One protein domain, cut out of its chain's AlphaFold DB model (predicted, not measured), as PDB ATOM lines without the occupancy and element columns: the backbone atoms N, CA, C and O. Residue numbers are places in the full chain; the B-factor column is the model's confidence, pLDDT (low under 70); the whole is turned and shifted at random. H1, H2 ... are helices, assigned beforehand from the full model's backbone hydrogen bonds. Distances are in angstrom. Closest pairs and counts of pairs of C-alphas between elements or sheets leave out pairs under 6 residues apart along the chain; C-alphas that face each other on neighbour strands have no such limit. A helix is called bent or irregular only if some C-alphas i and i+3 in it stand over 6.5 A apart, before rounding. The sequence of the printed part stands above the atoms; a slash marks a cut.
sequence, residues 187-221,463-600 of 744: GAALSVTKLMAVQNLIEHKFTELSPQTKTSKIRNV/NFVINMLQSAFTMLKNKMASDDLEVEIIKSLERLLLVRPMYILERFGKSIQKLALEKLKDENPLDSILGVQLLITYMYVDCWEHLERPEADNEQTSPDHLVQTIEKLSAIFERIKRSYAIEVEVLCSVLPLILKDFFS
ATOM      1  N   GLY A 187      96.280 129.047  79.953       67.06
ATOM      2  CA  GLY A 187      95.206 128.752  80.909       67.06
ATOM      3  C   GLY A 187      93.802 129.050  80.379       67.06
ATOM      4  O   GLY A 187      92.964 129.502  81.147       67.06
ATOM      5  N   ALA A 188      93.551 128.892  79.076       65.31
ATOM      6  CA  ALA A 188      92.241 129.208  78.499       65.31
ATOM      7  C   ALA A 188      91.152 128.212  78.941       65.31
ATOM      8  O   ALA A 188      90.001 128.599  79.119       65.31
ATOM      9  N   ALA A 189      91.524 126.945  79.149       82.19
ATOM     10  CA  ALA A 189      90.624 125.898  79.616       82.19
ATOM     11  C   ALA A 189      90.481 125.909  81.147       82.19
ATOM     12  O   ALA A 189      91.476 125.985  81.877       82.19
ATOM     13  N   LEU A 190      89.248 125.756  81.641       85.38
ATOM     14  CA  LEU A 190      88.950 125.706  83.077       85.38
ATOM     15  C   LEU A 190      89.707 124.558  83.771       85.38
ATOM     16  O   LEU A 190      90.276 124.757  84.845       85.38
ATOM     17  N   SER A 191      89.796 123.393  83.126       86.75
ATOM     18  CA  SER A 191      90.555 122.225  83.599       86.75
ATOM     19  C   SER A 191      92.028 122.555  83.881       86.75
ATOM     20  O   SER A 191      92.558 122.199  84.933       86.75
ATOM     21  N   VAL A 192      92.674 123.313  82.991       89.19
ATOM     22  CA  VAL A 192      94.077 123.732  83.123       89.19
ATOM     23  C   VAL A 192      94.250 124.728  84.268       89.19
ATOM     24  O   VAL A 192      95.222 124.632  85.016       89.19
ATOM     25  N   THR A 193      93.310 125.660  84.457       90.06
ATOM     26  CA  THR A 193      93.374 126.619  85.577       90.06
ATOM     27  C   THR A 193      93.236 125.938  86.938       90.06
ATOM     28  O   THR A 193      94.003 126.232  87.858       90.06
ATOM     29  N   LYS A 194      92.320 124.970  87.050       91.31
ATOM     30  CA  LYS A 194      92.134 124.156  88.255       91.31
ATOM     31  C   LYS A 194      93.368 123.297  88.545       91.31
ATOM     32  O   LYS A 194      93.896 123.327  89.657       91.31
ATOM     33  N   LEU A 195      93.908 122.628  87.521       94.00
ATOM     34  CA  LEU A 195      95.159 121.874  87.629       94.00
ATOM     35  C   LEU A 195      96.325 122.767  88.077       94.00
ATOM     36  O   LEU A 195      97.131 122.356  88.908       94.00
ATOM     37  N   MET A 196      96.415 123.994  87.559       93.00
ATOM     38  CA  MET A 196      97.451 124.950  87.948       93.00
ATOM     39  C   MET A 196      97.376 125.293  89.437       93.00
ATOM     40  O   MET A 196      98.416 125.304  90.098       93.00
ATOM     41  N   ALA A 197      96.178 125.513  89.983       93.12
ATOM     42  CA  ALA A 197      95.988 125.749  91.415       93.12
ATOM     43  C   ALA A 197      96.455 124.549  92.258       93.12
ATOM     44  O   ALA A 197      97.199 124.727  93.225       93.12
ATOM     45  N   VAL A 198      96.096 123.330  91.846       94.50
ATOM     46  CA  VAL A 198      96.512 122.086  92.508       94.50
ATOM     47  C   VAL A 198      98.034 121.906  92.475       94.50
ATOM     48  O   VAL A 198      98.657 121.689  93.514       94.50
ATOM     49  N   GLN A 199      98.657 122.047  91.304       94.25
ATOM     50  CA  GLN A 199     100.104 121.889  91.136       94.25
ATOM     51  C   GLN A 199     100.901 122.958  91.905       94.25
ATOM     52  O   GLN A 199     101.933 122.642  92.501       94.25
ATOM     53  N   ASN A 200     100.402 124.201  91.955       93.00
ATOM     54  CA  ASN A 200     100.994 125.279  92.754       93.00
ATOM     55  C   ASN A 200     100.958 124.955  94.250       93.00
ATOM     56  O   ASN A 200     101.942 125.184  94.953       93.00
ATOM     57  N   LEU A 201      99.841 124.410  94.740       93.56
ATOM     58  CA  LEU A 201      99.707 124.049  96.146       93.56
ATOM     59  C   LEU A 201     100.664 122.913  96.531       93.56
ATOM     60  O   LEU A 201     101.299 123.001  97.583       93.56
ATOM     61  N   ILE A 202     100.825 121.900  95.667       93.25
ATOM     62  CA  ILE A 202     101.800 120.812  95.864       93.25
ATOM     63  C   ILE A 202     103.222 121.379  95.984       93.25
ATOM     64  O   ILE A 202     103.914 121.090  96.960       93.25
ATOM     65  N   GLU A 203     103.657 122.198  95.020       90.94
ATOM     66  CA  GLU A 203     105.005 122.785  95.010       90.94
ATOM     67  C   GLU A 203     105.247 123.679  96.235       90.94
ATOM     68  O   GLU A 203     106.285 123.556  96.895       90.94
ATOM     69  N   HIS A 204     104.280 124.535  96.580       90.25
ATOM     70  CA  HIS A 204     104.366 125.426  97.735       90.25
ATOM     71  C   HIS A 204     104.501 124.639  99.039       90.25
ATOM     72  O   HIS A 204     105.443 124.861  99.799       90.25
ATOM     73  N   LYS A 205     103.586 123.695  99.299       90.12
ATOM     74  CA  LYS A 205     103.577 122.911 100.543       90.12
ATOM     75  C   LYS A 205     104.808 122.025 100.669       90.12
ATOM     76  O   LYS A 205     105.399 121.951 101.743       90.12
ATOM     77  N   PHE A 206     105.249 121.411  99.576       88.38
ATOM     78  CA  PHE A 206     106.471 120.615  99.595       88.38
ATOM     79  C   PHE A 206     107.709 121.474  99.889       88.38
ATOM     80  O   PHE A 206     108.570 121.064 100.667       88.38
ATOM     81  N   THR A 207     107.794 122.676  99.310       85.38
ATOM     82  CA  THR A 207     108.912 123.608  99.535       85.38
ATOM     83  C   THR A 207     108.915 124.178 100.954       85.38
ATOM     84  O   THR A 207     109.981 124.324 101.543       85.38
ATOM     85  N   GLU A 208     107.738 124.473 101.510       85.50
ATOM     86  CA  GLU A 208     107.555 124.956 102.886       85.50
ATOM     87  C   GLU A 208     108.055 123.934 103.920       85.50
ATOM     88  O   GLU A 208     108.735 124.296 104.881       85.50
ATOM     89  N   LEU A 209     107.745 122.653 103.704       82.00
ATOM     90  CA  LEU A 209     108.039 121.568 104.644       82.00
ATOM     91  C   LEU A 209     109.429 120.945 104.449       82.00
ATOM     92  O   LEU A 209     109.957 120.299 105.358       82.00
ATOM     93  N   SER A 210     110.031 121.112 103.271       74.69
ATOM     94  CA  SER A 210     111.350 120.557 102.971       74.69
ATOM     95  C   SER A 210     112.469 121.419 103.567       74.69
ATOM     96  O   SER A 210     112.468 122.641 103.414       74.69
ATOM     97  N   PRO A 211     113.493 120.817 104.201       63.94
ATOM     98  CA  PRO A 211     114.636 121.574 104.690       63.94
ATOM     99  C   PRO A 211     115.353 122.245 103.511       63.94
ATOM    100  O   PRO A 211     115.748 121.572 102.558       63.94
ATOM    101  N   GLN A 212     115.592 123.560 103.611       56.69
ATOM    102  CA  GLN A 212     116.207 124.423 102.578       56.69
ATOM    103  C   GLN A 212     117.610 123.975 102.096       56.69
ATOM    104  O   GLN A 212     118.226 124.623 101.256       56.69
ATOM    105  N   THR A 213     118.144 122.878 102.633       49.19
ATOM    106  CA  THR A 213     119.512 122.391 102.445       49.19
ATOM    107  C   THR A 213     119.687 121.336 101.345       49.19
ATOM    108  O   THR A 213     120.810 120.854 101.185       49.19
ATOM    109  N   LYS A 214     118.640 120.929 100.606       49.12
ATOM    110  CA  LYS A 214     118.765 119.973  99.483       49.12
ATOM    111  C   LYS A 214     118.359 120.571  98.132       49.12
ATOM    112  O   LYS A 214     117.441 121.375  98.031       49.12
ATOM    113  N   THR A 215     119.127 120.168  97.123       49.56
ATOM    114  CA  THR A 215     119.219 120.698  95.756       49.56
ATOM    115  C   THR A 215     118.097 120.257  94.818       49.56
ATOM    116  O   THR A 215     117.853 120.955  93.842       49.56
ATOM    117  N   SER A 216     117.380 119.173  95.116       55.34
ATOM    118  CA  SER A 216     116.278 118.679  94.288       55.34
ATOM    119  C   SER A 216     114.945 119.258  94.770       55.34
ATOM    120  O   SER A 216     114.336 118.793  95.734       55.34
ATOM    121  N   LYS A 217     114.510 120.340  94.118       73.25
ATOM    122  CA  LYS A 217     113.194 120.945  94.349       73.25
ATOM    123  C   LYS A 217     112.164 120.259  93.461       73.25
ATOM    124  O   LYS A 217     112.409 120.051  92.275       73.25
ATOM    125  N   ILE A 218     110.995 119.965  94.023       81.12
ATOM    126  CA  ILE A 218     109.825 119.684  93.196       81.12
ATOM    127  C   ILE A 218     109.498 120.945  92.406       81.12
ATOM    128  O   ILE A 218     109.650 122.059  92.902       81.12
ATOM    129  N   ARG A 219     109.086 120.740  91.160       83.62
ATOM    130  CA  ARG A 219     108.828 121.802  90.204       83.62
ATOM    131  C   ARG A 219     107.391 121.727  89.714       83.62
ATOM    132  O   ARG A 219     106.880 120.636  89.458       83.62
ATOM    133  N   ASN A 220     106.731 122.860  89.539       87.50
ATOM    134  CA  ASN A 220     105.446 122.885  88.846       87.50
ATOM    135  C   ASN A 220     105.644 122.810  87.317       87.50
ATOM    136  O   ASN A 220     106.489 123.513  86.766       87.50
ATOM    137  N   VAL A 221     104.855 121.997  86.606       88.38
ATOM    138  CA  VAL A 221     104.850 121.925  85.130       88.38
ATOM    139  C   VAL A 221     104.565 123.282  84.463       88.38
ATOM    140  O   VAL A 221     105.083 123.564  83.383       88.38
ATOM    141  N   ASN A 463     109.221 105.654  64.399       87.06
ATOM    142  CA  ASN A 463     109.141 105.260  65.811       87.06
ATOM    143  C   ASN A 463     109.986 106.101  66.784       87.06
ATOM    144  O   ASN A 463     110.080 105.711  67.947       87.06
ATOM    145  N   PHE A 464     110.541 107.251  66.378       90.81
ATOM    146  CA  PHE A 464     111.323 108.119  67.268       90.81
ATOM    147  C   PHE A 464     110.578 108.414  68.580       90.81
ATOM    148  O   PHE A 464     111.062 108.071  69.656       90.81
ATOM    149  N   VAL A 465     109.353 108.944  68.495       91.50
ATOM    150  CA  VAL A 465     108.541 109.304  69.674       91.50
ATOM    151  C   VAL A 465     108.240 108.092  70.562       91.50
ATOM    152  O   VAL A 465     108.348 108.173  71.784       91.50
ATOM    153  N   ILE A 466     107.914 106.946  69.955       90.88
ATOM    154  CA  ILE A 466     107.620 105.700  70.678       90.88
ATOM    155  C   ILE A 466     108.855 105.231  71.452       90.88
ATOM    156  O   ILE A 466     108.760 104.980  72.653       90.88
ATOM    157  N   ASN A 467     110.007 105.154  70.784       90.62
ATOM    158  CA  ASN A 467     111.260 104.706  71.386       90.62
ATOM    159  C   ASN A 467     111.681 105.632  72.533       90.62
ATOM    160  O   ASN A 467     112.073 105.158  73.601       90.62
ATOM    161  N   MET A 468     111.547 106.944  72.337       90.69
ATOM    162  CA  MET A 468     111.867 107.960  73.338       90.69
ATOM    163  C   MET A 468     111.000 107.825  74.593       90.69
ATOM    164  O   MET A 468     111.525 107.735  75.704       90.69
ATOM    165  N   LEU A 469     109.677 107.738  74.436       92.06
ATOM    166  CA  LEU A 469     108.757 107.626  75.571       92.06
ATOM    167  C   LEU A 469     108.879 106.278  76.291       92.06
ATOM    168  O   LEU A 469     108.907 106.240  77.520       92.06
ATOM    169  N   GLN A 470     109.028 105.170  75.561       90.94
ATOM    170  CA  GLN A 470     109.275 103.857  76.173       90.94
ATOM    171  C   GLN A 470     110.555 103.851  77.006       90.94
ATOM    172  O   GLN A 470     110.600 103.273  78.098       90.94
ATOM    173  N   SER A 471     111.589 104.523  76.516       89.25
ATOM    174  CA  SER A 471     112.848 104.592  77.231       89.25
ATOM    175  C   SER A 471     112.778 105.548  78.433       89.25
ATOM    176  O   SER A 471     113.365 105.240  79.470       89.25
ATOM    177  N   ALA A 472     111.960 106.610  78.378       91.31
ATOM    178  CA  ALA A 472     111.598 107.430  79.547       91.31
ATOM    179  C   ALA A 472     110.950 106.594  80.642       91.31
ATOM    180  O   ALA A 472     111.385 106.609  81.794       91.31
ATOM    181  N   PHE A 473     109.954 105.794  80.264       91.88
ATOM    182  CA  PHE A 473     109.279 104.899  81.195       91.88
ATOM    183  C   PHE A 473     110.248 103.881  81.790       91.88
ATOM    184  O   PHE A 473     110.195 103.613  82.985       91.88
ATOM    185  N   THR A 474     111.158 103.338  80.985       89.50
ATOM    186  CA  THR A 474     112.141 102.351  81.443       89.50
ATOM    187  C   THR A 474     113.132 102.963  82.430       89.50
ATOM    188  O   THR A 474     113.405 102.369  83.473       89.50
ATOM    189  N   MET A 475     113.639 104.163  82.142       87.06
ATOM    190  CA  MET A 475     114.617 104.824  83.001       87.06
ATOM    191  C   MET A 475     114.022 105.209  84.358       87.06
ATOM    192  O   MET A 475     114.646 104.945  85.387       87.06
ATOM    193  N   LEU A 476     112.795 105.741  84.359       89.19
ATOM    194  CA  LEU A 476     112.075 106.094  85.584       89.19
ATOM    195  C   LEU A 476     111.722 104.858  86.423       89.19
ATOM    196  O   LEU A 476     111.835 104.896  87.646       89.19
ATOM    197  N   LYS A 477     111.326 103.746  85.789       85.88
ATOM    198  CA  LYS A 477     110.993 102.498  86.502       85.88
ATOM    199  C   LYS A 477     112.203 101.835  87.136       85.88
ATOM    200  O   LYS A 477     112.115 101.335  88.251       85.88
ATOM    201  N   ASN A 478     113.334 101.840  86.436       82.81
ATOM    202  CA  ASN A 478     114.544 101.174  86.902       82.81
ATOM    203  C   ASN A 478     115.357 102.010  87.906       82.81
ATOM    204  O   ASN A 478     116.437 101.566  88.292       82.81
ATOM    205  N   LYS A 479     114.885 103.210  88.294       77.44
ATOM    206  CA  LYS A 479     115.593 104.159  89.182       77.44
ATOM    207  C   LYS A 479     117.050 104.378  88.765       77.44
ATOM    208  O   LYS A 479     117.968 104.390  89.581       77.44
ATOM    209  N   MET A 480     117.277 104.466  87.453       70.38
ATOM    210  CA  MET A 480     118.615 104.642  86.877       70.38
ATOM    211  C   MET A 480     119.022 106.117  86.755       70.38
ATOM    212  O   MET A 480     120.138 106.396  86.319       70.38
ATOM    213  N   ALA A 481     118.118 107.039  87.086       75.12
ATOM    214  CA  ALA A 481     118.277 108.477  86.934       75.12
ATOM    215  C   ALA A 481     118.655 109.148  88.265       75.12
ATOM    216  O   ALA A 481     118.378 108.620  89.338       75.12
ATOM    217  N   SER A 482     119.309 110.311  88.190       83.00
ATOM    218  CA  SER A 482     119.468 111.193  89.351       83.00
ATOM    219  C   SER A 482     118.148 111.900  89.672       83.00
ATOM    220  O   SER A 482     117.332 112.086  88.771       83.00
ATOM    221  N   ASP A 483     117.970 112.363  90.914       83.44
ATOM    222  CA  ASP A 483     116.759 113.079  91.354       83.44
ATOM    223  C   ASP A 483     116.347 114.198  90.378       83.44
ATOM    224  O   ASP A 483     115.197 114.254  89.953       83.44
ATOM    225  N   ASP A 484     117.282 115.063  89.958       83.06
ATOM    226  CA  ASP A 484     116.948 116.166  89.043       83.06
ATOM    227  C   ASP A 484     116.531 115.654  87.654       83.06
ATOM    228  O   ASP A 484     115.661 116.232  87.012       83.06
ATOM    229  N   LEU A 485     117.130 114.556  87.177       87.62
ATOM    230  CA  LEU A 485     116.759 113.957  85.896       87.62
ATOM    231  C   LEU A 485     115.367 113.315  85.966       87.62
ATOM    232  O   LEU A 485     114.602 113.416  85.008       87.62
ATOM    233  N   GLU A 486     115.016 112.689  87.092       88.94
ATOM    234  CA  GLU A 486     113.667 112.163  87.310       88.94
ATOM    235  C   GLU A 486     112.618 113.275  87.323       88.94
ATOM    236  O   GLU A 486     111.605 113.157  86.627       88.94
ATOM    237  N   VAL A 487     112.887 114.370  88.048       89.62
ATOM    238  CA  VAL A 487     112.022 115.558  88.061       89.62
ATOM    239  C   VAL A 487     111.788 116.036  86.631       89.62
ATOM    240  O   VAL A 487     110.641 116.116  86.197       89.62
ATOM    241  N   GLU A 488     112.847 116.297  85.868       88.94
ATOM    242  CA  GLU A 488     112.725 116.923  84.549       88.94
ATOM    243  C   GLU A 488     112.029 116.025  83.517       88.94
ATOM    244  O   GLU A 488     111.234 116.514  82.708       88.94
ATOM    245  N   ILE A 489     112.222 114.703  83.569       92.31
ATOM    246  CA  ILE A 489     111.496 113.776  82.685       92.31
ATOM    247  C   ILE A 489     110.018 113.726  83.050       92.31
ATOM    248  O   ILE A 489     109.175 113.778  82.153       92.31
ATOM    249  N   ILE A 490     109.679 113.662  84.340       93.69
ATOM    250  CA  ILE A 490     108.277 113.676  84.771       93.69
ATOM    251  C   ILE A 490     107.614 114.996  84.364       93.69
ATOM    252  O   ILE A 490     106.533 114.963  83.776       93.69
ATOM    253  N   LYS A 491     108.281 116.145  84.548       92.94
ATOM    254  CA  LYS A 491     107.756 117.446  84.091       92.94
ATOM    255  C   LYS A 491     107.620 117.544  82.582       92.94
ATOM    256  O   LYS A 491     106.663 118.146  82.099       92.94
ATOM    257  N   SER A 492     108.519 116.922  81.832       92.44
ATOM    258  CA  SER A 492     108.406 116.853  80.376       92.44
ATOM    259  C   SER A 492     107.209 116.002  79.937       92.44
ATOM    260  O   SER A 492     106.479 116.399  79.032       92.44
ATOM    261  N   LEU A 493     106.942 114.876  80.611       95.12
ATOM    262  CA  LEU A 493     105.754 114.049  80.360       95.12
ATOM    263  C   LEU A 493     104.453 114.786  80.708       95.12
ATOM    264  O   LEU A 493     103.514 114.765  79.912       95.12
ATOM    265  N   GLU A 494     104.405 115.472  81.855       94.94
ATOM    266  CA  GLU A 494     103.274 116.333  82.232       94.94
ATOM    267  C   GLU A 494     103.045 117.435  81.187       94.94
ATOM    268  O   GLU A 494     101.912 117.689  80.784       94.94
ATOM    269  N   ARG A 495     104.118 118.060  80.687       93.88
ATOM    270  CA  ARG A 495     104.017 119.088  79.647       93.88
ATOM    271  C   ARG A 495     103.474 118.525  78.338       93.88
ATOM    272  O   ARG A 495     102.593 119.140  77.745       93.88
ATOM    273  N   LEU A 496     103.962 117.369  77.889       93.25
ATOM    274  CA  LEU A 496     103.464 116.738  76.666       93.25
ATOM    275  C   LEU A 496     101.974 116.387  76.768       93.25
ATOM    276  O   LEU A 496     101.247 116.591  75.796       93.25
ATOM    277  N   LEU A 497     101.512 115.925  77.937       93.44
ATOM    278  CA  LEU A 497     100.086 115.702  78.199       93.44
ATOM    279  C   LEU A 497      99.260 116.985  78.048       93.44
ATOM    280  O   LEU A 497      98.144 116.923  77.552       93.44
ATOM    281  N   LEU A 498      99.797 118.138  78.446       92.31
ATOM    282  CA  LEU A 498      99.082 119.416  78.381       92.31
ATOM    283  C   LEU A 498      99.138 120.074  76.997       92.31
ATOM    284  O   LEU A 498      98.173 120.709  76.585       92.31
ATOM    285  N   VAL A 499     100.252 119.938  76.273       90.31
ATOM    286  CA  VAL A 499     100.451 120.588  74.963       90.31
ATOM    287  C   VAL A 499      99.897 119.743  73.811       90.31
ATOM    288  O   VAL A 499      99.346 120.294  72.860       90.31
ATOM    289  N   ARG A 500     100.004 118.407  73.881       88.94
ATOM    290  CA  ARG A 500      99.500 117.470  72.856       88.94
ATOM    291  C   ARG A 500      98.572 116.402  73.474       88.94
ATOM    292  O   ARG A 500      98.833 115.208  73.294       88.94
ATOM    293  N   PRO A 501      97.481 116.791  74.170       87.88
ATOM    294  CA  PRO A 501      96.665 115.876  74.976       87.88
ATOM    295  C   PRO A 501      96.123 114.691  74.176       87.88
ATOM    296  O   PRO A 501      96.354 113.546  74.553       87.88
ATOM    297  N   MET A 502      95.485 114.942  73.026       87.00
ATOM    298  CA  MET A 502      94.839 113.896  72.223       87.00
ATOM    299  C   MET A 502      95.839 112.836  71.731       87.00
ATOM    300  O   MET A 502      95.615 111.639  71.882       87.00
ATOM    301  N   TYR A 503      96.987 113.282  71.212       88.50
ATOM    302  CA  TYR A 503      98.030 112.401  70.684       88.50
ATOM    303  C   TYR A 503      98.683 111.541  71.780       88.50
ATOM    304  O   TYR A 503      98.898 110.339  71.596       88.50
ATOM    305  N   ILE A 504      99.013 112.147  72.926       92.31
ATOM    306  CA  ILE A 504      99.713 111.454  74.015       92.31
ATOM    307  C   ILE A 504      98.770 110.516  74.769       92.31
ATOM    308  O   ILE A 504      99.168 109.392  75.091       92.31
ATOM    309  N   LEU A 505      97.530 110.937  75.026       91.12
ATOM    310  CA  LEU A 505      96.555 110.138  75.762       91.12
ATOM    311  C   LEU A 505      96.185 108.861  74.994       91.12
ATOM    312  O   LEU A 505      96.245 107.774  75.570       91.12
ATOM    313  N   GLU A 506      95.918 108.968  73.688       90.62
ATOM    314  CA  GLU A 506      95.540 107.827  72.840       90.62
ATOM    315  C   GLU A 506      96.654 106.769  72.751       90.62
ATOM    316  O   GLU A 506      96.399 105.569  72.865       90.62
ATOM    317  N   ARG A 507      97.914 107.199  72.587       90.94
ATOM    318  CA  ARG A 507      99.047 106.284  72.364       90.94
ATOM    319  C   ARG A 507      99.724 105.803  73.646       90.94
ATOM    320  O   ARG A 507     100.170 104.657  73.712       90.94
ATOM    321  N   PHE A 508      99.838 106.666  74.655       94.38
ATOM    322  CA  PHE A 508     100.676 106.427  75.836       94.38
ATOM    323  C   PHE A 508      99.947 106.606  77.171       94.38
ATOM    324  O   PHE A 508     100.540 106.291  78.206       94.38
ATOM    325  N   GLY A 509      98.676 107.023  77.178       91.94
ATOM    326  CA  GLY A 509      97.913 107.328  78.393       91.94
ATOM    327  C   GLY A 509      97.959 106.220  79.447       91.94
ATOM    328  O   GLY A 509      98.369 106.459  80.580       91.94
ATOM    329  N   LYS A 510      97.677 104.967  79.058       92.44
ATOM    330  CA  LYS A 510      97.729 103.808  79.976       92.44
ATOM    331  C   LYS A 510      99.121 103.567  80.569       92.44
ATOM    332  O   LYS A 510      99.245 103.176  81.728       92.44
ATOM    333  N   SER A 511     100.175 103.790  79.784       94.81
ATOM    334  CA  SER A 511     101.562 103.628  80.240       94.81
ATOM    335  C   SER A 511     101.952 104.721  81.233       94.81
ATOM    336  O   SER A 511     102.603 104.416  82.233       94.81
ATOM    337  N   ILE A 512     101.510 105.960  80.992       96.00
ATOM    338  CA  ILE A 512     101.720 107.101  81.892       96.00
ATOM    339  C   ILE A 512     100.951 106.899  83.198       96.00
ATOM    340  O   ILE A 512     101.542 107.013  84.269       96.00
ATOM    341  N   GLN A 513      99.677 106.510  83.127       95.00
ATOM    342  CA  GLN A 513      98.868 106.198  84.304       95.00
ATOM    343  C   GLN A 513      99.525 105.098  85.150       95.00
ATOM    344  O   GLN A 513      99.677 105.246  86.363       95.00
ATOM    345  N   LYS A 514      99.968 104.005  84.513       94.81
ATOM    346  CA  LYS A 514     100.670 102.915  85.200       94.81
ATOM    347  C   LYS A 514     101.961 103.399  85.864       94.81
ATOM    348  O   LYS A 514     102.206 103.049  87.013       94.81
ATOM    349  N   LEU A 515     102.765 104.199  85.163       95.38
ATOM    350  CA  LEU A 515     103.991 104.774  85.714       95.38
ATOM    351  C   LEU A 515     103.701 105.668  86.928       95.38
ATOM    352  O   LEU A 515     104.382 105.544  87.939       95.38
ATOM    353  N   ALA A 516     102.689 106.531  86.847       95.81
ATOM    354  CA  ALA A 516     102.312 107.425  87.937       95.81
ATOM    355  C   ALA A 516     101.895 106.642  89.195       95.81
ATOM    356  O   ALA A 516     102.352 106.940  90.296       95.81
ATOM    357  N   LEU A 517     101.104 105.574  89.024       94.75
ATOM    358  CA  LEU A 517     100.700 104.676  90.113       94.75
ATOM    359  C   LEU A 517     101.860 103.846  90.686       94.75
ATOM    360  O   LEU A 517     101.827 103.492  91.865       94.75
ATOM    361  N   GLU A 518     102.859 103.498  89.871       93.06
ATOM    362  CA  GLU A 518     104.092 102.841  90.324       93.06
ATOM    363  C   GLU A 518     104.951 103.817  91.145       93.06
ATOM    364  O   GLU A 518     105.310 103.494  92.276       93.06
ATOM    365  N   LYS A 519     105.195 105.034  90.637       91.69
ATOM    366  CA  LYS A 519     105.980 106.080  91.318       91.69
ATOM    367  C   LYS A 519     105.346 106.550  92.623       91.69
ATOM    368  O   LYS A 519     106.037 106.698  93.620       91.69
ATOM    369  N   LEU A 520     104.022 106.673  92.671       91.81
ATOM    370  CA  LEU A 520     103.287 107.009  93.895       91.81
ATOM    371  C   LEU A 520     103.561 106.019  95.047       91.81
ATOM    372  O   LEU A 520     103.453 106.383  96.217       91.81
ATOM    373  N   LYS A 521     103.941 104.771  94.742       90.31
ATOM    374  CA  LYS A 521     104.264 103.741  95.743       90.31
ATOM    375  C   LYS A 521     105.721 103.774  96.211       90.31
ATOM    376  O   LYS A 521     106.051 103.007  97.113       90.31
ATOM    377  N   ASP A 522     106.571 104.630  95.647       89.06
ATOM    378  CA  ASP A 522     107.981 104.702  96.025       89.06
ATOM    379  C   ASP A 522     108.180 105.160  97.478       89.06
ATOM    380  O   ASP A 522     107.383 105.900  98.051       89.06
ATOM    381  N   GLU A 523     109.254 104.690  98.115       86.12
ATOM    382  CA  GLU A 523     109.586 105.055  99.501       86.12
ATOM    383  C   GLU A 523     110.148 106.478  99.622       86.12
ATOM    384  O   GLU A 523     110.025 107.104 100.672       86.12
ATOM    385  N   ASN A 524     110.758 106.996  98.551       86.06
ATOM    386  CA  ASN A 524     111.305 108.345  98.510       86.06
ATOM    387  C   ASN A 524     110.163 109.373  98.386       86.06
ATOM    388  O   ASN A 524     109.394 109.287  97.424       86.06
ATOM    389  N   PRO A 525     110.062 110.361  99.299       86.31
ATOM    390  CA  PRO A 525     109.002 111.368  99.261       86.31
ATOM    391  C   PRO A 525     109.042 112.256  98.012       86.31
ATOM    392  O   PRO A 525     108.023 112.814  97.625       86.31
ATOM    393  N   LEU A 526     110.207 112.423  97.379       87.44
ATOM    394  CA  LEU A 526     110.296 113.179  96.131       87.44
ATOM    395  C   LEU A 526     109.622 112.404  94.988       87.44
ATOM    396  O   LEU A 526     108.740 112.938  94.319       87.44
ATOM    397  N   ASP A 527     109.968 111.127  94.824       88.88
ATOM    398  CA  ASP A 527     109.456 110.271  93.745       88.88
ATOM    399  C   ASP A 527     107.948 110.019  93.877       88.88
ATOM    400  O   ASP A 527     107.217 110.033  92.881       88.88
ATOM    401  N   SER A 528     107.460 109.840  95.108       91.25
ATOM    402  CA  SER A 528     106.037 109.642  95.388       91.25
ATOM    403  C   SER A 528     105.207 110.878  95.029       91.25
ATOM    404  O   SER A 528     104.177 110.748  94.361       91.25
ATOM    405  N   ILE A 529     105.661 112.078  95.409       92.56
ATOM    406  CA  ILE A 529     104.972 113.334  95.095       92.56
ATOM    407  C   ILE A 529     105.054 113.628  93.595       92.56
ATOM    408  O   ILE A 529     104.057 114.057  93.017       92.56
ATOM    409  N   LEU A 530     106.170 113.326  92.926       92.81
ATOM    410  CA  LEU A 530     106.248 113.404  91.463       92.81
ATOM    411  C   LEU A 530     105.249 112.453  90.785       92.81
ATOM    412  O   LEU A 530     104.588 112.842  89.820       92.81
ATOM    413  N   GLY A 531     105.086 111.235  91.309       94.38
ATOM    414  CA  GLY A 531     104.058 110.294  90.859       94.38
ATOM    415  C   GLY A 531     102.640 110.843  91.031       94.38
ATOM    416  O   GLY A 531     101.810 110.701  90.135       94.38
ATOM    417  N   VAL A 532     102.377 111.532  92.145       94.50
ATOM    418  CA  VAL A 532     101.096 112.202  92.416       94.50
ATOM    419  C   VAL A 532     100.855 113.354  91.442       94.50
ATOM    420  O   VAL A 532      99.774 113.423  90.866       94.50
ATOM    421  N   GLN A 533     101.846 114.215  91.194       95.31
ATOM    422  CA  GLN A 533     101.729 115.301  90.212       95.31
ATOM    423  C   GLN A 533     101.401 114.753  88.819       95.31
ATOM    424  O   GLN A 533     100.428 115.191  88.206       95.31
ATOM    425  N   LEU A 534     102.130 113.725  88.368       96.38
ATOM    426  CA  LEU A 534     101.884 113.085  87.076       96.38
ATOM    427  C   LEU A 534     100.490 112.450  86.995       96.38
ATOM    428  O   LEU A 534      99.817 112.589  85.973       96.38
ATOM    429  N   LEU A 535     100.042 111.773  88.061       96.25
ATOM    430  CA  LEU A 535      98.709 111.167  88.122       96.25
ATOM    431  C   LEU A 535      97.614 112.232  88.038       96.25
ATOM    432  O   LEU A 535      96.653 112.058  87.293       96.25
ATOM    433  N   ILE A 536      97.765 113.334  88.772       95.69
ATOM    434  CA  ILE A 536      96.801 114.434  88.768       95.69
ATOM    435  C   ILE A 536      96.767 115.091  87.387       95.69
ATOM    436  O   ILE A 536      95.690 115.240  86.818       95.69
ATOM    437  N   THR A 537      97.921 115.416  86.801       95.31
ATOM    438  CA  THR A 537      97.983 115.972  85.441       95.31
ATOM    439  C   THR A 537      97.314 115.041  84.429       95.31
ATOM    440  O   THR A 537      96.510 115.503  83.622       95.31
ATOM    441  N   TYR A 538      97.562 113.729  84.514       95.12
ATOM    442  CA  TYR A 538      96.856 112.737  83.703       95.12
ATOM    443  C   TYR A 538      95.335 112.820  83.901       95.12
ATOM    444  O   TYR A 538      94.612 112.905  82.918       95.12
ATOM    445  N   MET A 539      94.840 112.836  85.143       93.44
ATOM    446  CA  MET A 539      93.400 112.870  85.436       93.44
ATOM    447  C   MET A 539      92.705 114.132  84.913       93.44
ATOM    448  O   MET A 539      91.630 114.033  84.330       93.44
ATOM    449  N   TYR A 540      93.308 115.311  85.088       93.00
ATOM    450  CA  TYR A 540      92.729 116.572  84.601       93.00
ATOM    451  C   TYR A 540      92.696 116.649  83.069       93.00
ATOM    452  O   TYR A 540      91.790 117.269  82.516       93.00
ATOM    453  N   VAL A 541      93.654 116.011  82.386       91.00
ATOM    454  CA  VAL A 541      93.665 115.906  80.919       91.00
ATOM    455  C   VAL A 541      92.681 114.843  80.425       91.00
ATOM    456  O   VAL A 541      91.966 115.095  79.468       91.00
ATOM    457  N   ASP A 542      92.609 113.680  81.074       89.62
ATOM    458  CA  ASP A 542      91.701 112.571  80.727       89.62
ATOM    459  C   ASP A 542      90.222 112.986  80.870       89.62
ATOM    460  O   ASP A 542      89.388 112.625  80.048       89.62
ATOM    461  N   CYS A 543      89.908 113.818  81.869       86.69
ATOM    462  CA  CYS A 543      88.543 114.254  82.185       86.69
ATOM    463  C   CYS A 543      88.239 115.705  81.760       86.69
ATOM    464  O   CYS A 543      87.317 116.321  82.305       86.69
ATOM    465  N   TRP A 544      89.008 116.279  80.827       82.19
ATOM    466  CA  TRP A 544      88.910 117.702  80.474       82.19
ATOM    467  C   TRP A 544      87.495 118.123  80.032       82.19
ATOM    468  O   TRP A 544      87.004 119.153  80.489       82.19
ATOM    469  N   GLU A 545      86.807 117.295  79.236       79.75
ATOM    470  CA  GLU A 545      85.453 117.575  78.728       79.75
ATOM    471  C   GLU A 545      84.416 117.725  79.850       79.75
ATOM    472  O   GLU A 545      83.533 118.582  79.776       79.75
ATOM    473  N   HIS A 546      84.534 116.913  80.906       79.38
ATOM    474  CA  HIS A 546      83.648 116.965  82.069       79.38
ATOM    475  C   HIS A 546      83.920 118.205  82.924       79.38
ATOM    476  O   HIS A 546      82.991 118.865  83.383       79.38
ATOM    477  N   LEU A 547      85.196 118.558  83.099       81.81
ATOM    478  CA  LEU A 547      85.607 119.702  83.913       81.81
ATOM    479  C   LEU A 547      85.267 121.055  83.270       81.81
ATOM    480  O   LEU A 547      85.149 122.046  83.987       81.81
ATOM    481  N   GLU A 548      85.121 121.114  81.945       78.69
ATOM    482  CA  GLU A 548      84.756 122.334  81.213       78.69
ATOM    483  C   GLU A 548      83.250 122.629  81.192       78.69
ATOM    484  O   GLU A 548      82.865 123.765  80.915       78.69
ATOM    485  N   ARG A 549      82.392 121.649  81.509       70.75
ATOM    486  CA  ARG A 549      80.924 121.791  81.494       70.75
ATOM    487  C   ARG A 549      80.310 121.651  82.897       70.75
ATOM    488  O   ARG A 549      79.580 120.694  83.138       70.75
ATOM    489  N   PRO A 550      80.537 122.609  83.815       58.00
ATOM    490  CA  PRO A 550      79.994 122.539  85.172       58.00
ATOM    491  C   PRO A 550      78.458 122.653  85.238       58.00
ATOM    492  O   PRO A 550      77.873 122.244  86.226       58.00
ATOM    493  N   GLU A 551      77.786 123.191  84.211       49.28
ATOM    494  CA  GLU A 551      76.323 123.400  84.209       49.28
ATOM    495  C   GLU A 551      75.515 122.217  83.635       49.28
ATOM    496  O   GLU A 551      74.285 122.250  83.624       49.28
ATOM    497  N   ALA A 552      76.177 121.153  83.168       48.91
ATOM    498  CA  ALA A 552      75.520 119.946  82.654       48.91
ATOM    499  C   ALA A 552      75.190 118.921  83.764       48.91
ATOM    500  O   ALA A 552      75.099 117.726  83.491       48.91
ATOM    501  N   ASP A 553      74.955 119.393  84.993       44.75
ATOM    502  CA  ASP A 553      74.649 118.638  86.227       44.75
ATOM    503  C   ASP A 553      73.408 117.709  86.160       44.75
ATOM    504  O   ASP A 553      73.021 117.104  87.158       44.75
ATOM    505  N   ASN A 554      72.774 117.546  84.992       42.22
ATOM    506  CA  ASN A 554      71.643 116.636  84.780       42.22
ATOM    507  C   ASN A 554      71.961 115.413  83.902       42.22
ATOM    508  O   ASN A 554      71.137 114.499  83.835       42.22
ATOM    509  N   GLU A 555      73.130 115.342  83.260       46.19
ATOM    510  CA  GLU A 555      73.627 114.073  82.720       46.19
ATOM    511  C   GLU A 555      74.541 113.449  83.768       46.19
ATOM    512  O   GLU A 555      75.690 113.850  83.930       46.19
ATOM    513  N   GLN A 556      73.998 112.485  84.519       52.41
ATOM    514  CA  GLN A 556      74.756 111.651  85.449       52.41
ATOM    515  C   GLN A 556      76.069 111.229  84.781       52.41
ATOM    516  O   GLN A 556      76.047 110.484  83.796       52.41
ATOM    517  N   THR A 557      77.208 111.699  85.306       59.28
ATOM    518  CA  THR A 557      78.521 111.142  84.963       59.28
ATOM    519  C   THR A 557      78.399 109.629  84.975       59.28
ATOM    520  O   THR A 557      77.887 109.068  85.949       59.28
ATOM    521  N   SER A 558      78.804 108.975  83.883       65.62
ATOM    522  CA  SER A 558      78.591 107.538  83.745       65.62
ATOM    523  C   SER A 558      79.161 106.819  84.979       65.62
ATOM    524  O   SER A 558      80.292 107.113  85.388       65.62
ATOM    525  N   PRO A 559      78.403 105.900  85.608       73.94
ATOM    526  CA  PRO A 559      78.852 105.206  86.816       73.94
ATOM    527  C   PRO A 559      80.241 104.572  86.653       73.94
ATOM    528  O   PRO A 559      81.049 104.590  87.578       73.94
ATOM    529  N   ASP A 560      80.556 104.098  85.446       78.50
ATOM    530  CA  ASP A 560      81.857 103.524  85.104       78.50
ATOM    531  C   ASP A 560      83.004 104.548  85.184       78.50
ATOM    532  O   ASP A 560      84.081 104.227  85.693       78.50
ATOM    533  N   HIS A 561      82.791 105.790  84.733       79.06
ATOM    534  CA  HIS A 561      83.793 106.857  84.823       79.06
ATOM    535  C   HIS A 561      84.032 107.290  86.278       79.06
ATOM    536  O   HIS A 561      85.179 107.509  86.690       79.06
ATOM    537  N   LEU A 562      82.966 107.357  87.084       81.12
ATOM    538  CA  LEU A 562      83.070 107.627  88.521       81.12
ATOM    539  C   LEU A 562      83.898 106.548  89.225       81.12
ATOM    540  O   LEU A 562      84.838 106.873  89.952       81.12
ATOM    541  N   VAL A 563      83.618 105.269  88.959       85.19
ATOM    542  CA  VAL A 563      84.358 104.143  89.548       85.19
ATOM    543  C   VAL A 563      85.843 104.198  89.180       85.19
ATOM    544  O   VAL A 563      86.693 104.066  90.063       85.19
ATOM    545  N   GLN A 564      86.178 104.462  87.915       85.19
ATOM    546  CA  GLN A 564      87.575 104.578  87.474       85.19
ATOM    547  C   GLN A 564      88.304 105.754  88.141       85.19
ATOM    548  O   GLN A 564      89.468 105.629  88.530       85.19
ATOM    549  N   THR A 565      87.638 106.898  88.301       86.50
ATOM    550  CA  THR A 565      88.211 108.075  88.976       86.50
ATOM    551  C   THR A 565      88.413 107.807  90.474       86.50
ATOM    552  O   THR A 565      89.468 108.133  91.026       86.50
ATOM    553  N   ILE A 566      87.464 107.126  91.127       88.50
ATOM    554  CA  ILE A 566      87.583 106.692  92.530       88.50
ATOM    555  C   ILE A 566      88.729 105.691  92.708       88.50
ATOM    556  O   ILE A 566      89.455 105.767  93.702       88.50
ATOM    557  N   GLU A 567      88.934 104.765  91.770       88.19
ATOM    558  CA  GLU A 567      90.053 103.816  91.814       88.19
ATOM    559  C   GLU A 567      91.403 104.547  91.762       88.19
ATOM    560  O   GLU A 567      92.274 104.300  92.602       88.19
ATOM    561  N   LYS A 568      91.552 105.517  90.845       88.62
ATOM    562  CA  LYS A 568      92.757 106.358  90.731       88.62
ATOM    563  C   LYS A 568      93.032 107.120  92.038       88.62
ATOM    564  O   LYS A 568      94.160 107.111  92.526       88.62
ATOM    565  N   LEU A 569      92.011 107.715  92.657       90.56
ATOM    566  CA  LEU A 569      92.159 108.462  93.918       90.56
ATOM    567  C   LEU A 569      92.355 107.579  95.141       90.56
ATOM    568  O   LEU A 569      93.016 107.988  96.097       90.56
ATOM    569  N   SER A 570      91.838 106.354  95.113       91.94
ATOM    570  CA  SER A 570      92.076 105.374  96.173       91.94
ATOM    571  C   SER A 570      93.568 105.091  96.347       91.94
ATOM    572  O   SER A 570      94.002 104.837  97.469       91.94
ATOM    573  N   ALA A 571      94.374 105.221  95.286       92.81
ATOM    574  CA  ALA A 571      95.828 105.147  95.396       92.81
ATOM    575  C   ALA A 571      96.407 106.269  96.279       92.81
ATOM    576  O   ALA A 571      97.296 106.002  97.087       92.81
ATOM    577  N   ILE A 572      95.881 107.497  96.191       94.06
ATOM    578  CA  ILE A 572      96.317 108.632  97.023       94.06
ATOM    579  C   ILE A 572      95.928 108.409  98.491       94.06
ATOM    580  O   ILE A 572      96.765 108.590  99.375       94.06
ATOM    581  N   PHE A 573      94.701 107.954  98.766       93.81
ATOM    582  CA  PHE A 573      94.283 107.600 100.132       93.81
ATOM    583  C   PHE A 573      95.144 106.486 100.733       93.81
ATOM    584  O   PHE A 573      95.550 106.563 101.893       93.81
ATOM    585  N   GLU A 574      95.470 105.462  99.945       92.00
ATOM    586  CA  GLU A 574      96.348 104.389 100.404       92.00
ATOM    587  C   GLU A 574      97.775 104.893 100.651       92.00
ATOM    588  O   GLU A 574      98.424 104.474 101.613       92.00
ATOM    589  N   ARG A 575      98.253 105.844  99.837       91.94
ATOM    590  CA  ARG A 575      99.541 106.500 100.070       91.94
ATOM    591  C   ARG A 575      99.536 107.285 101.373       91.94
ATOM    592  O   ARG A 575     100.479 107.129 102.145       91.94
ATOM    593  N   ILE A 576      98.479 108.042 101.671       93.81
ATOM    594  CA  ILE A 576      98.334 108.780 102.938       93.81
ATOM    595  C   ILE A 576      98.582 107.860 104.140       93.81
ATOM    596  O   ILE A 576      99.376 108.205 105.009       93.81
ATOM    597  N   LYS A 577      98.005 106.653 104.161       91.69
ATOM    598  CA  LYS A 577      98.172 105.714 105.288       91.69
ATOM    599  C   LYS A 577      99.610 105.243 105.505       91.69
ATOM    600  O   LYS A 577      99.978 104.911 106.626       91.69
ATOM    601  N   ARG A 578     100.408 105.163 104.436       88.69
ATOM    602  CA  ARG A 578     101.751 104.555 104.445       88.69
ATOM    603  C   ARG A 578     102.895 105.571 104.449       88.69
ATOM    604  O   ARG A 578     104.046 105.163 104.559       88.69
ATOM    605  N   SER A 579     102.596 106.861 104.304       86.88
ATOM    606  CA  SER A 579     103.609 107.906 104.108       86.88
ATOM    607  C   SER A 579     104.063 108.577 105.400       86.88
ATOM    608  O   SER A 579     103.392 108.522 106.437       86.88
ATOM    609  N   TYR A 580     105.195 109.275 105.304       83.19
ATOM    610  CA  TYR A 580     105.723 110.129 106.364       83.19
ATOM    611  C   TYR A 580     104.991 111.478 106.428       83.19
ATOM    612  O   TYR A 580     104.342 111.900 105.474       83.19
ATOM    613  N   ALA A 581     105.134 112.188 107.552       86.38
ATOM    614  CA  ALA A 581     104.363 113.397 107.859       86.38
ATOM    615  C   ALA A 581     104.382 114.472 106.753       86.38
ATOM    616  O   ALA A 581     103.330 115.017 106.438       86.38
ATOM    617  N   ILE A 582     105.544 114.732 106.132       85.50
ATOM    618  CA  ILE A 582     105.692 115.755 105.079       85.50
ATOM    619  C   ILE A 582     104.796 115.438 103.880       85.50
ATOM    620  O   ILE A 582     104.049 116.293 103.414       85.50
ATOM    621  N   GLU A 583     104.850 114.200 103.389       89.44
ATOM    622  CA  GLU A 583     104.046 113.783 102.244       89.44
ATOM    623  C   GLU A 583     102.560 113.847 102.572       89.44
ATOM    624  O   GLU A 583     101.774 114.344 101.774       89.44
ATOM    625  N   VAL A 584     102.168 113.379 103.758       92.88
ATOM    626  CA  VAL A 584     100.760 113.368 104.164       92.88
ATOM    627  C   VAL A 584     100.208 114.779 104.285       92.88
ATOM    628  O   VAL A 584      99.082 115.024 103.865       92.88
ATOM    629  N   GLU A 585     100.991 115.720 104.804       92.75
ATOM    630  CA  GLU A 585     100.583 117.119 104.886       92.75
ATOM    631  C   GLU A 585     100.385 117.736 103.494       92.75
ATOM    632  O   GLU A 585      99.364 118.387 103.256       92.75
ATOM    633  N   VAL A 586     101.282 117.451 102.542       92.75
ATOM    634  CA  VAL A 586     101.110 117.860 101.137       92.75
ATOM    635  C   VAL A 586      99.844 117.231 100.545       92.75
ATOM    636  O   VAL A 586      98.979 117.951 100.048       92.75
ATOM    637  N   LEU A 587      99.683 115.908 100.642       94.75
ATOM    638  CA  LEU A 587      98.551 115.188 100.053       94.75
ATOM    639  C   LEU A 587      97.208 115.623 100.649       94.75
ATOM    640  O   LEU A 587      96.283 115.924  99.899       94.75
ATOM    641  N   CYS A 588      97.094 115.717 101.975       94.88
ATOM    642  CA  CYS A 588      95.862 116.138 102.643       94.88
ATOM    643  C   CYS A 588      95.516 117.610 102.387       94.88
ATOM    644  O   CYS A 588      94.340 117.955 102.454       94.88
ATOM    645  N   SER A 589      96.493 118.471 102.079       93.62
ATOM    646  CA  SER A 589      96.212 119.866 101.712       93.62
ATOM    647  C   SER A 589      95.606 120.006 100.312       93.62
ATOM    648  O   SER A 589      94.813 120.909 100.070       93.62
ATOM    649  N   VAL A 590      95.954 119.097  99.399       94.62
ATOM    650  CA  VAL A 590      95.584 119.173  97.980       94.62
ATOM    651  C   VAL A 590      94.348 118.338  97.668       94.62
ATOM    652  O   VAL A 590      93.537 118.715  96.823       94.62
ATOM    653  N   LEU A 591      94.189 117.206  98.355       94.88
ATOM    654  CA  LEU A 591      93.108 116.255  98.128       94.88
ATOM    655  C   LEU A 591      91.715 116.910  98.096       94.88
ATOM    656  O   LEU A 591      90.975 116.605  97.170       94.88
ATOM    657  N   PRO A 592      91.350 117.847  98.991       93.94
ATOM    658  CA  PRO A 592      90.027 118.474  98.963       93.94
ATOM    659  C   PRO A 592      89.726 119.252  97.678       93.94
ATOM    660  O   PRO A 592      88.604 119.180  97.184       93.94
ATOM    661  N   LEU A 593      90.724 119.932  97.095       92.94
ATOM    662  CA  LEU A 593      90.572 120.625  95.809       92.94
ATOM    663  C   LEU A 593      90.269 119.629  94.687       92.94
ATOM    664  O   LEU A 593      89.352 119.838  93.900       92.94
ATOM    665  N   ILE A 594      90.996 118.509  94.671       93.62
ATOM    666  CA  ILE A 594      90.781 117.434  93.701       93.62
ATOM    667  C   ILE A 594      89.383 116.829  93.890       93.62
ATOM    668  O   ILE A 594      88.644 116.665  92.926       93.62
ATOM    669  N   LEU A 595      88.982 116.521  95.126       92.81
ATOM    670  CA  LEU A 595      87.666 115.931  95.387       92.81
ATOM    671  C   LEU A 595      86.524 116.860  94.949       92.81
ATOM    672  O   LEU A 595      85.568 116.379  94.348       92.81
ATOM    673  N   LYS A 596      86.655 118.168  95.198       90.38
ATOM    674  CA  LYS A 596      85.696 119.195  94.762       90.38
ATOM    675  C   LYS A 596      85.588 119.295  93.241       90.38
ATOM    676  O   LYS A 596      84.515 119.595  92.731       90.38
ATOM    677  N   ASP A 597      86.683 119.064  92.522       90.19
ATOM    678  CA  ASP A 597      86.699 119.156  91.063       90.19
ATOM    679  C   ASP A 597      86.089 117.937  90.364       90.19
ATOM    680  O   ASP A 597      85.481 118.102  89.310       90.19
ATOM    681  N   PHE A 598      86.254 116.735  90.924       88.94
ATOM    682  CA  PHE A 598      85.857 115.485  90.260       88.94
ATOM    683  C   PHE A 598      84.535 114.879  90.748       88.94
ATOM    684  O   PHE A 598      84.003 114.012  90.054       88.94
ATOM    685  N   PHE A 599      84.013 115.271  91.915       87.69
ATOM    686  CA  PHE A 599      82.831 114.627  92.498       87.69
ATOM    687  C   PHE A 599      81.834 115.614  93.077       87.69
ATOM    688  O   PHE A 599      82.203 116.626  93.676       87.69
ATOM    689  N   SER A 600      80.563 115.214  93.032       86.31
ATOM    690  CA  SER A 600      79.599 115.731  93.989       86.31
ATOM    691  C   SER A 600      79.937 115.205  95.398       86.31
ATOM    692  O   SER A 600      80.392 114.063  95.554       86.31
TER     693      SER A 600
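What this domain is: This is residues 187 to 221 and 463 to 600 of the 744 residues of an uncharacterized protein of Rhynchophorus ferrugineus (UniProt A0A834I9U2). What shape do these atoms make? A bundle of mostly aligned helices is gathered round H5 in the middle: H1, H3 and H4 touch it, H7 and H8 are near it, and H2 reaches away, touching H4 with residues 473 to 477 alone. The little helix H6 follows at one end of H5. What is printed, and how large is it? The printed part has 173 residues, with eight named helices, H1 to H8 in chain order, and no named strand: all helix. It is compact, with a radius of gyration of the C-alphas of 15.9 A and spans of 50 by 42 by 29 A.

How they stand to each other: What does the first helix touch? H1, residues 190 to 209, touches H5, residues 525 to 542, opposite ways at a shallow tilt of 8 degrees; C-alphas Ser 191 and Tyr 540 are closest, 6.1 A. It touches H8, residues 581 to 598, opposite ways at 13 degrees, closest at C-alphas Lys 205 and Val 586, 5.7 A. With residues 190 to 191 alone it touches H6, residues 544 to 548, C-alphas Ser 191 and Leu 547 being closest at 5.6 A. What follows the cut? H2, residues 464 to 477, touches H4, residues 501 to 519, closest at C-alphas Phe 473 and Leu 515, 7.0 A. H3, residues 483 to 499, touches H5 the same way at 6 degrees, closest at C-alphas Glu 494 and Leu 534, 6.0 A. Which helices form hairpins? H4 and H5 do, with C-alphas Ala 516 and Gly 531 closest at 4.5 A. H7, residues 559 to 578, and H8 do too, with C-alphas Ile 576 and Val 584 closest at 5.3 A. Are the helix backbones whole? Each O i to N i+4 pair is within hydrogen-bond range in H1, H2, H3, H5 and H6, against 13 of 15 in H4, 13 of 16 in H7 and 12 of 14 in H8.

Where its parts are: Where do the ends lie? C-alpha 190 of H1 is at (88.950, 125.706, 83.077), and C-alpha 598 of H8 at (85.857, 115.485, 90.260). How long are the longer helices? H1 measures 29.1 A, H7 28.9 A, H8 25.6 A, H5 25.4 A and H3 24.3 A. Which are irregular? H4 has a kink of 77 degrees near residue 508, and its C-alphas 507 and 510 are 8.1 A apart. H8 is only just irregular, with C-alphas 589 and 592 6.9 A apart.

The domain as a whole: Where is the cut? Residues 222 to 462 are not printed, and C-alphas 221 and 463 are 25.9 A apart. Where is confidence low? Residues 187 to 188, 211 to 216 and 550 to 558 have pLDDT under 70.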